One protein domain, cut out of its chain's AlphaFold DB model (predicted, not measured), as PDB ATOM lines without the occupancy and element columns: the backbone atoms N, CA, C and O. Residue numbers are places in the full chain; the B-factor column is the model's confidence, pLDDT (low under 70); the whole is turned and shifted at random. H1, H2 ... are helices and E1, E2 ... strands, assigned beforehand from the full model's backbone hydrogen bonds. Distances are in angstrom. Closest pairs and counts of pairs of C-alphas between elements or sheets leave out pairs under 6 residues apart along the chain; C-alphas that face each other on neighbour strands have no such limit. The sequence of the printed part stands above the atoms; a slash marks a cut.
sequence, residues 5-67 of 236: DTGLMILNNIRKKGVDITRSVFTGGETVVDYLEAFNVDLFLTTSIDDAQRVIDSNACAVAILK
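AT A GLANCE: This is residues 5 to 67 of the 236 residues of the protein "5'-nucleotidase" of Escherichia coli (UniProt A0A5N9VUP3). A small parallel pair of strands, E1 and E2, has helix H2 packed mainly on E2, and helix H1 lies at the other end of the domain, joined to E1 by a long stretch with no named element. The 63 printed residues hold H1, E1, H2, E2 in that order, a mixed class of helices and strands. The whole is only just loose, close to compact, with a radius of gyration of the C-alphas of 12.8 A; it spans 36 by 24 by 20 A.

IN THESE COORDINATES: H1, residues 5 to 17, begins with C-alpha 5 at (25.724, 0.702, 8.678) and is 18.5 A long. E1, residues 43 to 46, measures 10.0 A; H2, residues 49 to 58, 14.2 A. E2, residues 62 to 66, measures 12.8 A and ends with C-alpha 66 at (9.431, 16.547, 15.075).

HOW THE PARTS SIT: H1 is apart from H2 and E2. E1 and E2 are parallel at 25 degrees; N 44 and O 62 are 2.8 A apart, within hydrogen-bond range. E1, H2 and E2 form a strand-helix-strand unit, two parallel neighbour strands with a helix between, with a right-handed crossover. The closest C-alphas of H2 and E2, Ala 52 and Val 63, are 6.2 A apart. In H1 and H2 every O i to N i+4 pair is within hydrogen-bond range.

THE WHOLE: The C-alphas farthest apart, of Lys 16 and Asp 57, are 36.5 A apart. The link H1 to E1 is long, 25 residues. The printed part has no cut, and no printed residue is under 70 in pLDDT.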
ATOM      1  N   ASP A   5      26.680   1.446   9.514       74.44
ATOM      2  CA  ASP A   5      25.724   0.702   8.678       74.44
ATOM      3  C   ASP A   5      24.406   1.458   8.469       74.44
ATOM      4  O   ASP A   5      23.869   1.514   7.359       74.44
ATOM      5  N   THR A   6      23.904   2.111   9.522       78.44
ATOM      6  CA  THR A   6      22.742   3.008   9.411       78.44
ATOM      7  C   THR A   6      23.074   4.181   8.488       78.44
ATOM      8  O   THR A   6      22.253   4.583   7.665       78.44
ATOM      9  N   GLY A   7      24.306   4.692   8.576       81.81
ATOM     10  CA  GLY A   7      24.801   5.749   7.705       81.81
ATOM     11  C   GLY A   7      24.832   5.350   6.234       81.81
ATOM     12  O   GLY A   7      24.323   6.091   5.396       81.81
ATOM     13  N   LEU A   8      25.322   4.150   5.912       84.00
ATOM     14  CA  LEU A   8      25.296   3.620   4.545       84.00
ATOM     15  C   LEU A   8      23.870   3.508   3.996       84.00
ATOM     16  O   LEU A   8      23.620   3.888   2.851       84.00
ATOM     17  N   MET A   9      22.915   3.048   4.811       86.38
ATOM     18  CA  MET A   9      21.507   2.981   4.411       86.38
ATOM     19  C   MET A   9      20.930   4.372   4.105       86.38
ATOM     20  O   MET A   9      20.211   4.540   3.115       86.38
ATOM     21  N   ILE A  10      21.256   5.378   4.921       87.62
ATOM     22  CA  ILE A  10      20.839   6.768   4.694       87.62
ATOM     23  C   ILE A  10      21.446   7.293   3.388       87.62
ATOM     24  O   ILE A  10      20.708   7.760   2.522       87.62
ATOM     25  N   LEU A  11      22.759   7.147   3.191       89.25
ATOM     26  CA  LEU A  11      23.458   7.623   1.991       89.25
ATOM     27  C   LEU A  11      22.936   6.959   0.708       89.25
ATOM     28  O   LEU A  11      22.746   7.629  -0.308       89.25
ATOM     29  N   ASN A  12      22.642   5.658   0.750       90.25
ATOM     30  CA  ASN A  12      22.048   4.945  -0.382       90.25
ATOM     31  C   ASN A  12      20.643   5.467  -0.712       90.25
ATOM     32  O   ASN A  12      20.312   5.636  -1.886       90.25
ATOM     33  N   ASN A  13      19.829   5.771   0.302       91.12
ATOM     34  CA  ASN A  13      18.508   6.365   0.096       91.12
ATOM     35  C   ASN A  13      18.582   7.785  -0.473       91.12
ATOM     36  O   ASN A  13      17.804   8.109  -1.367       91.12
ATOM     37  N   ILE A  14      19.524   8.608  -0.004       91.00
ATOM     38  CA  ILE A  14      19.780   9.956  -0.538       91.00
ATOM     39  C   ILE A  14      20.098   9.873  -2.035       91.00
ATOM     40  O   ILE A  14      19.431  10.524  -2.838       91.00
ATOM     41  N   ARG A  15      21.040   8.998  -2.419       90.00
ATOM     42  CA  ARG A  15      21.420   8.771  -3.826       90.00
ATOM     43  C   ARG A  15      20.250   8.270  -4.665       90.00
ATOM     44  O   ARG A  15      19.999   8.802  -5.738       90.00
ATOM     45  N   LYS A  16      19.502   7.281  -4.163       94.31
ATOM     46  CA  LYS A  16      18.330   6.720  -4.854       94.31
ATOM     47  C   LYS A  16      17.241   7.769  -5.098       94.31
ATOM     48  O   LYS A  16      16.557   7.702  -6.113       94.31
ATOM     49  N   LYS A  17      17.065   8.708  -4.167       91.50
ATOM     50  CA  LYS A  17      16.087   9.798  -4.273       91.50
ATOM     51  C   LYS A  17      16.606  11.016  -5.047       91.50
ATOM     52  O   LYS A  17      15.824  11.930  -5.276       91.50
ATOM     53  N   GLY A  18      17.886  11.042  -5.429       91.50
ATOM     54  CA  GLY A  18      18.490  12.173  -6.134       91.50
ATOM     55  C   GLY A  18      18.509  13.469  -5.317       91.50
ATOM     56  O   GLY A  18      18.483  14.546  -5.901       91.50
ATOM     57  N   VAL A  19      18.508  13.381  -3.981       89.19
ATOM     58  CA  VAL A  19      18.575  14.571  -3.119       89.19
ATOM     59  C   VAL A  19      20.029  15.026  -3.033       89.19
ATOM     60  O   VAL A  19      20.899  14.228  -2.682       89.19
ATOM     61  N   ASP A  20      20.289  16.301  -3.316       89.19
ATOM     62  CA  ASP A  20      21.634  16.889  -3.329       89.19
ATOM     63  C   ASP A  20      22.159  17.195  -1.911       89.19
ATOM     64  O   ASP A  20      22.391  18.337  -1.513       89.19
ATOM     65  N   ILE A  21      22.288  16.150  -1.090       89.44
ATOM     66  CA  ILE A  21      22.913  16.241   0.231       89.44
ATOM     67  C   ILE A  21      24.414  16.011   0.063       89.44
ATOM     68  O   ILE A  21      24.868  14.897  -0.197       89.44
ATOM     69  N   THR A  22      25.187  17.076   0.257       87.44
ATOM     70  CA  THR A  22      26.646  17.088   0.057       87.44
ATOM     71  C   THR A  22      27.450  16.822   1.329       87.44
ATOM     72  O   THR A  22      28.639  16.517   1.259       87.44
ATOM     73  N   ARG A  23      26.825  16.944   2.507       86.81
ATOM     74  CA  ARG A  23      27.480  16.824   3.818       86.81
ATOM     75  C   ARG A  23      26.687  15.892   4.728       86.81
ATOM     76  O   ARG A  23      25.460  15.926   4.752       86.81
ATOM     77  N   SER A  24      27.381  15.046   5.479       86.81
ATOM     78  CA  SER A  24      26.784  14.128   6.457       86.81
ATOM     79  C   SER A  24      27.764  13.891   7.601       86.81
ATOM     80  O   SER A  24      28.969  13.821   7.371       86.81
ATOM     81  N   VAL A  25      27.246  13.761   8.823       84.12
ATOM     82  CA  VAL A  25      28.036  13.520  10.039       84.12
ATOM     83  C   VAL A  25      27.457  12.318  10.767       84.12
ATOM     84  O   VAL A  25      26.246  12.232  10.966       84.12
ATOM     85  N   PHE A  26      28.325  11.399  11.188       84.44
ATOM     86  CA  PHE A  26      27.957  10.220  11.966       84.44
ATOM     87  C   PHE A  26      28.730  10.244  13.284       84.44
ATOM     88  O   PHE A  26      29.924   9.967  13.306       84.44
ATOM     89  N   THR A  27      28.057  10.591  14.381       80.06
ATOM     90  CA  THR A  27      28.698  10.828  15.689       80.06
ATOM     91  C   THR A  27      28.831   9.579  16.564       80.06
ATOM     92  O   THR A  27      29.210   9.683  17.723       80.06
ATOM     93  N   GLY A  28      28.476   8.387  16.073       77.62
ATOM     94  CA  GLY A  28      28.592   7.142  16.852       77.62
ATOM     95  C   GLY A  28      27.737   7.079  18.128       77.62
ATOM     96  O   GLY A  28      27.885   6.146  18.909       77.62
ATOM     97  N   GLY A  29      26.826   8.036  18.339       76.31
ATOM     98  CA  GLY A  29      26.028   8.162  19.562       76.31
ATOM     99  C   GLY A  29      26.393   9.363  20.436       76.31
ATOM    100  O   GLY A  29      25.628   9.663  21.350       76.31
ATOM    101  N   GLU A  30      27.484  10.066  20.125       79.25
ATOM    102  CA  GLU A  30      27.833  11.336  20.762       79.25
ATOM    103  C   GLU A  30      26.874  12.459  20.350       79.25
ATOM    104  O   GLU A  30      26.211  12.396  19.304       79.25
ATOM    105  N   THR A  31      26.814  13.498  21.184       75.81
ATOM    106  CA  THR A  31      25.944  14.651  20.948       75.81
ATOM    107  C   THR A  31      26.340  15.402  19.677       75.81
ATOM    108  O   THR A  31      27.513  15.529  19.336       75.81
ATOM    109  N   VAL A  32      25.338  15.884  18.946       81.62
ATOM    110  CA  VAL A  32      25.537  16.623  17.689       81.62
ATOM    111  C   VAL A  32      25.645  18.136  17.899       81.62
ATOM    112  O   VAL A  32      25.984  18.854  16.962       81.62
ATOM    113  N   VAL A  33      25.369  18.610  19.119       81.19
ATOM    114  CA  VAL A  33      25.285  20.036  19.478       81.19
ATOM    115  C   VAL A  33      26.605  20.758  19.216       81.19
ATOM    116  O   VAL A  33      26.604  21.819  18.598       81.19
ATOM    117  N   ASP A  34      27.729  20.136  19.578       82.25
ATOM    118  CA  ASP A  34      29.069  20.719  19.429       82.25
ATOM    119  C   ASP A  34      29.462  20.956  17.961       82.25
ATOM    120  O   ASP A  34      30.344  21.756  17.658       82.25
ATOM    121  N   TYR A  35      28.789  20.287  17.020       87.94
ATOM    122  CA  TYR A  35      29.052  20.428  15.589       87.94
ATOM    123  C   TYR A  35      28.154  21.470  14.912       87.94
ATOM    124  O   TYR A  35      28.416  21.833  13.767       87.94
ATOM    125  N   LEU A  36      27.106  21.974  15.570       91.06
ATOM    126  CA  LEU A  36      26.140  22.879  14.932       91.06
ATOM    127  C   LEU A  36      26.800  24.162  14.417       91.06
ATOM    128  O   LEU A  36      26.528  24.580  13.290       91.06
ATOM    129  N   GLU A  37      27.714  24.735  15.202       87.94
ATOM    130  CA  GLU A  37      28.480  25.920  14.810       87.94
ATOM    131  C   GLU A  37      29.420  25.614  13.635       87.94
ATOM    132  O   GLU A  37      29.395  26.312  12.622       87.94
ATOM    133  N   ALA A  38      30.175  24.511  13.707       88.44
ATOM    134  CA  ALA A  38      31.100  24.103  12.647       88.44
ATOM    135  C   ALA A  38      30.398  23.882  11.293       88.44
ATOM    136  O   ALA A  38      30.973  24.134  10.231       88.44
ATOM    137  N   PHE A  39      29.138  23.437  11.316       88.94
ATOM    138  CA  PHE A  39      28.326  23.231  10.116       88.94
ATOM    139  C   PHE A  39      27.508  24.457   9.695       88.94
ATOM    140  O   PHE A  39      26.901  24.415   8.621       88.94
ATOM    141  N   ASN A  40      27.545  25.548  10.471       90.94
ATOM    142  CA  ASN A  40      26.698  26.730  10.300       90.94
ATOM    143  C   ASN A  40      25.212  26.347  10.192       90.94
ATOM    144  O   ASN A  40      24.529  26.717   9.236       90.94
ATOM    145  N   VAL A  41      24.730  25.531  11.132       93.94
ATOM    146  CA  VAL A  41      23.340  25.062  11.140       93.94
ATOM    147  C   VAL A  41      22.402  26.196  11.550       93.94
ATOM    148  O   VAL A  41      22.556  26.784  12.614       93.94
ATOM    149  N   ASP A  42      21.397  26.468  10.718       95.81
ATOM    150  CA  ASP A  42      20.363  27.477  10.990       95.81
ATOM    151  C   ASP A  42      19.094  26.897  11.625       95.81
ATOM    152  O   ASP A  42      18.366  27.606  12.323       95.81
ATOM    153  N   LEU A  43      18.832  25.610  11.376       97.12
ATOM    154  CA  LEU A  43      17.670  24.871  11.858       97.12
ATOM    155  C   LEU A  43      18.068  23.428  12.182       97.12
ATOM    156  O   LEU A  43      18.530  22.694  11.305       97.12
ATOM    157  N   PHE A  44      17.836  23.007  13.423       96.69
ATOM    158  CA  PHE A  44      18.060  21.648  13.896       96.69
ATOM    159  C   PHE A  44      16.724  20.927  14.130       96.69
ATOM    160  O   PHE A  44      15.947  21.286  15.011       96.69
ATOM    161  N   LEU A  45      16.442  19.897  13.332       96.31
ATOM    162  CA  LEU A  45      15.227  19.086  13.452       96.31
ATOM    163  C   LEU A  45      15.579  17.715  14.023       96.31
ATOM    164  O   LEU A  45      16.448  17.025  13.492       96.31
ATOM    165  N   THR A  46      14.900  17.304  15.089       94.56
ATOM    166  CA  THR A  46      15.211  16.053  15.789       94.56
ATOM    167  C   THR A  46      13.961  15.401  16.364       94.56
ATOM    168  O   THR A  46      12.946  16.057  16.561       94.56
ATOM    169  N   THR A  47      14.016  14.106  16.657       94.19
ATOM    170  CA  THR A  47      13.022  13.418  17.502       94.19
ATOM    171  C   THR A  47      13.521  13.227  18.941       94.19
ATOM    172  O   THR A  47      12.775  12.772  19.803       94.19
ATOM    173  N   SER A  48      14.780  13.587  19.216       92.44
ATOM    174  CA  SER A  48      15.412  13.523  20.535       92.44
ATOM    175  C   SER A  48      15.087  14.781  21.339       92.44
ATOM    176  O   SER A  48      15.525  15.879  20.993       92.44
ATOM    177  N   ILE A  49      14.320  14.618  22.419       93.88
ATOM    178  CA  ILE A  49      13.970  15.720  23.329       93.88
ATOM    179  C   ILE A  49      15.231  16.268  24.010       93.88
ATOM    180  O   ILE A  49      15.384  17.481  24.109       93.88
ATOM    181  N   ASP A  50      16.150  15.391  24.415       92.31
ATOM    182  CA  ASP A  50      17.379  15.782  25.112       92.31
ATOM    183  C   ASP A  50      18.297  16.626  24.221       92.31
ATOM    184  O   ASP A  50      18.817  17.651  24.663       92.31
ATOM    185  N   ASP A  51      18.476  16.236  22.952       92.50
ATOM    186  CA  ASP A  51      19.263  17.042  22.013       92.50
ATOM    187  C   ASP A  51      18.568  18.375  21.744       92.50
ATOM    188  O   ASP A  51      19.219  19.417  21.768       92.50
ATOM    189  N   ALA A  52      17.244  18.368  21.550       95.19
ATOM    190  CA  ALA A  52      16.493  19.600  21.349       95.19
ATOM    191  C   ALA A  52      16.650  20.571  22.528       95.19
ATOM    192  O   ALA A  52      16.866  21.763  22.307       95.19
ATOM    193  N   GLN A  53      16.609  20.054  23.762       95.50
ATOM    194  CA  GLN A  53      16.792  20.850  24.972       95.50
ATOM    195  C   GLN A  53      18.194  21.471  25.038       95.50
ATOM    196  O   GLN A  53      18.338  22.658  25.318       95.50
ATOM    197  N   ARG A  54      19.241  20.706  24.710       94.31
ATOM    198  CA  ARG A  54      20.616  21.233  24.671       94.31
ATOM    199  C   ARG A  54      20.789  22.331  23.618       94.31
ATOM    200  O   ARG A  54      21.478  23.320  23.870       94.31
ATOM    201  N   VAL A  55      20.165  22.186  22.448       95.38
ATOM    202  CA  VAL A  55      20.245  23.201  21.382       95.38
ATOM    203  C   VAL A  55      19.530  24.491  21.776       95.38
ATOM    204  O   VAL A  55      20.095  25.570  21.597       95.38
ATOM    205  N   ILE A  56      18.325  24.407  22.350       95.62
ATOM    206  CA  ILE A  56      17.598  25.614  22.767       95.62
ATOM    207  C   ILE A  56      18.284  26.311  23.949       95.62
ATOM    208  O   ILE A  56      18.365  27.538  23.973       95.62
ATOM    209  N   ASP A  57      18.854  25.551  24.891       94.75
ATOM    210  CA  ASP A  57      19.544  26.106  26.061       94.75
ATOM    211  C   ASP A  57      20.867  26.788  25.694       94.75
ATOM    212  O   ASP A  57      21.208  27.826  26.267       94.75
ATOM    213  N   SER A  58      21.584  26.245  24.706       92.19
ATOM    214  CA  SER A  58      22.806  26.855  24.162       92.19
ATOM    215  C   SER A  58      22.537  28.053  23.249       92.19
ATOM    216  O   SER A  58      23.462  28.811  22.965       92.19
ATOM    217  N   ASN A  59      21.287  28.255  22.811       91.31
ATOM    218  CA  ASN A  59      20.905  29.292  21.849       91.31
ATOM    219  C   ASN A  59      21.712  29.213  20.532       91.31
ATOM    220  O   ASN A  59      22.001  30.236  19.911       91.31
ATOM    221  N   ALA A  60      22.101  27.999  20.123       92.25
ATOM    222  CA  ALA A  60      22.960  27.781  18.960       92.25
ATOM    223  C   ALA A  60      22.231  28.034  17.628       92.25
ATOM    224  O   ALA A  60      22.772  28.678  16.732       92.25
ATOM    225  N   CYS A  61      21.001  27.531  17.488       96.06
ATOM    226  CA  CYS A  61      20.153  27.736  16.311       96.06
ATOM    227  C   CYS A  61      18.675  27.468  16.640       96.06
ATOM    228  O   CYS A  61      18.345  27.040  17.749       96.06
ATOM    229  N   ALA A  62      17.781  27.702  15.674       97.81
ATOM    230  CA  ALA A  62      16.384  27.302  15.807       97.81
ATOM    231  C   ALA A  62      16.282  25.770  15.887       97.81
ATOM    232  O   ALA A  62      16.977  25.059  15.159       97.81
ATOM    233  N   VAL A  63      15.408  25.249  16.749       97.94
ATOM    234  CA  VAL A  63      15.289  23.803  16.981       97.94
ATOM    235  C   VAL A  63      13.845  23.352  17.126       97.94
ATOM    236  O   VAL A  63      13.023  24.065  17.705       97.94
ATOM    237  N   ALA A  64      13.529  22.177  16.580       98.19
ATOM    238  CA  ALA A  64      12.206  21.575  16.696       98.19
ATOM    239  C   ALA A  64      12.275  20.077  16.998       98.19
ATOM    240  O   ALA A  64      13.065  19.339  16.399       98.19
ATOM    241  N   ILE A  65      11.373  19.631  17.870       98.06
ATOM    242  CA  ILE A  65      11.079  18.220  18.103       98.06
ATOM    243  C   ILE A  65       9.988  17.805  17.114       98.06
ATOM    244  O   ILE A  65       8.847  18.256  17.213       98.06
ATOM    245  N   LEU A  66      10.337  16.973  16.137       97.81
ATOM    246  CA  LEU A  66       9.431  16.547  15.075       97.81
ATOM    247  C   LEU A  66       8.331  15.622  15.606       97.81
ATOM    248  O   LEU A  66       8.600  14.672  16.344       97.81
ATOM    249  N   LYS A  67       7.098  15.884  15.171       96.19
ATOM    250  CA  LYS A  67       5.972  14.954  15.288       96.19
ATOM    251  C   LYS A  67       6.098  13.832  14.260       96.19
ATOM    252  O   LYS A  67       6.899  13.906  13.325       96.19
TER     253      LYS A  67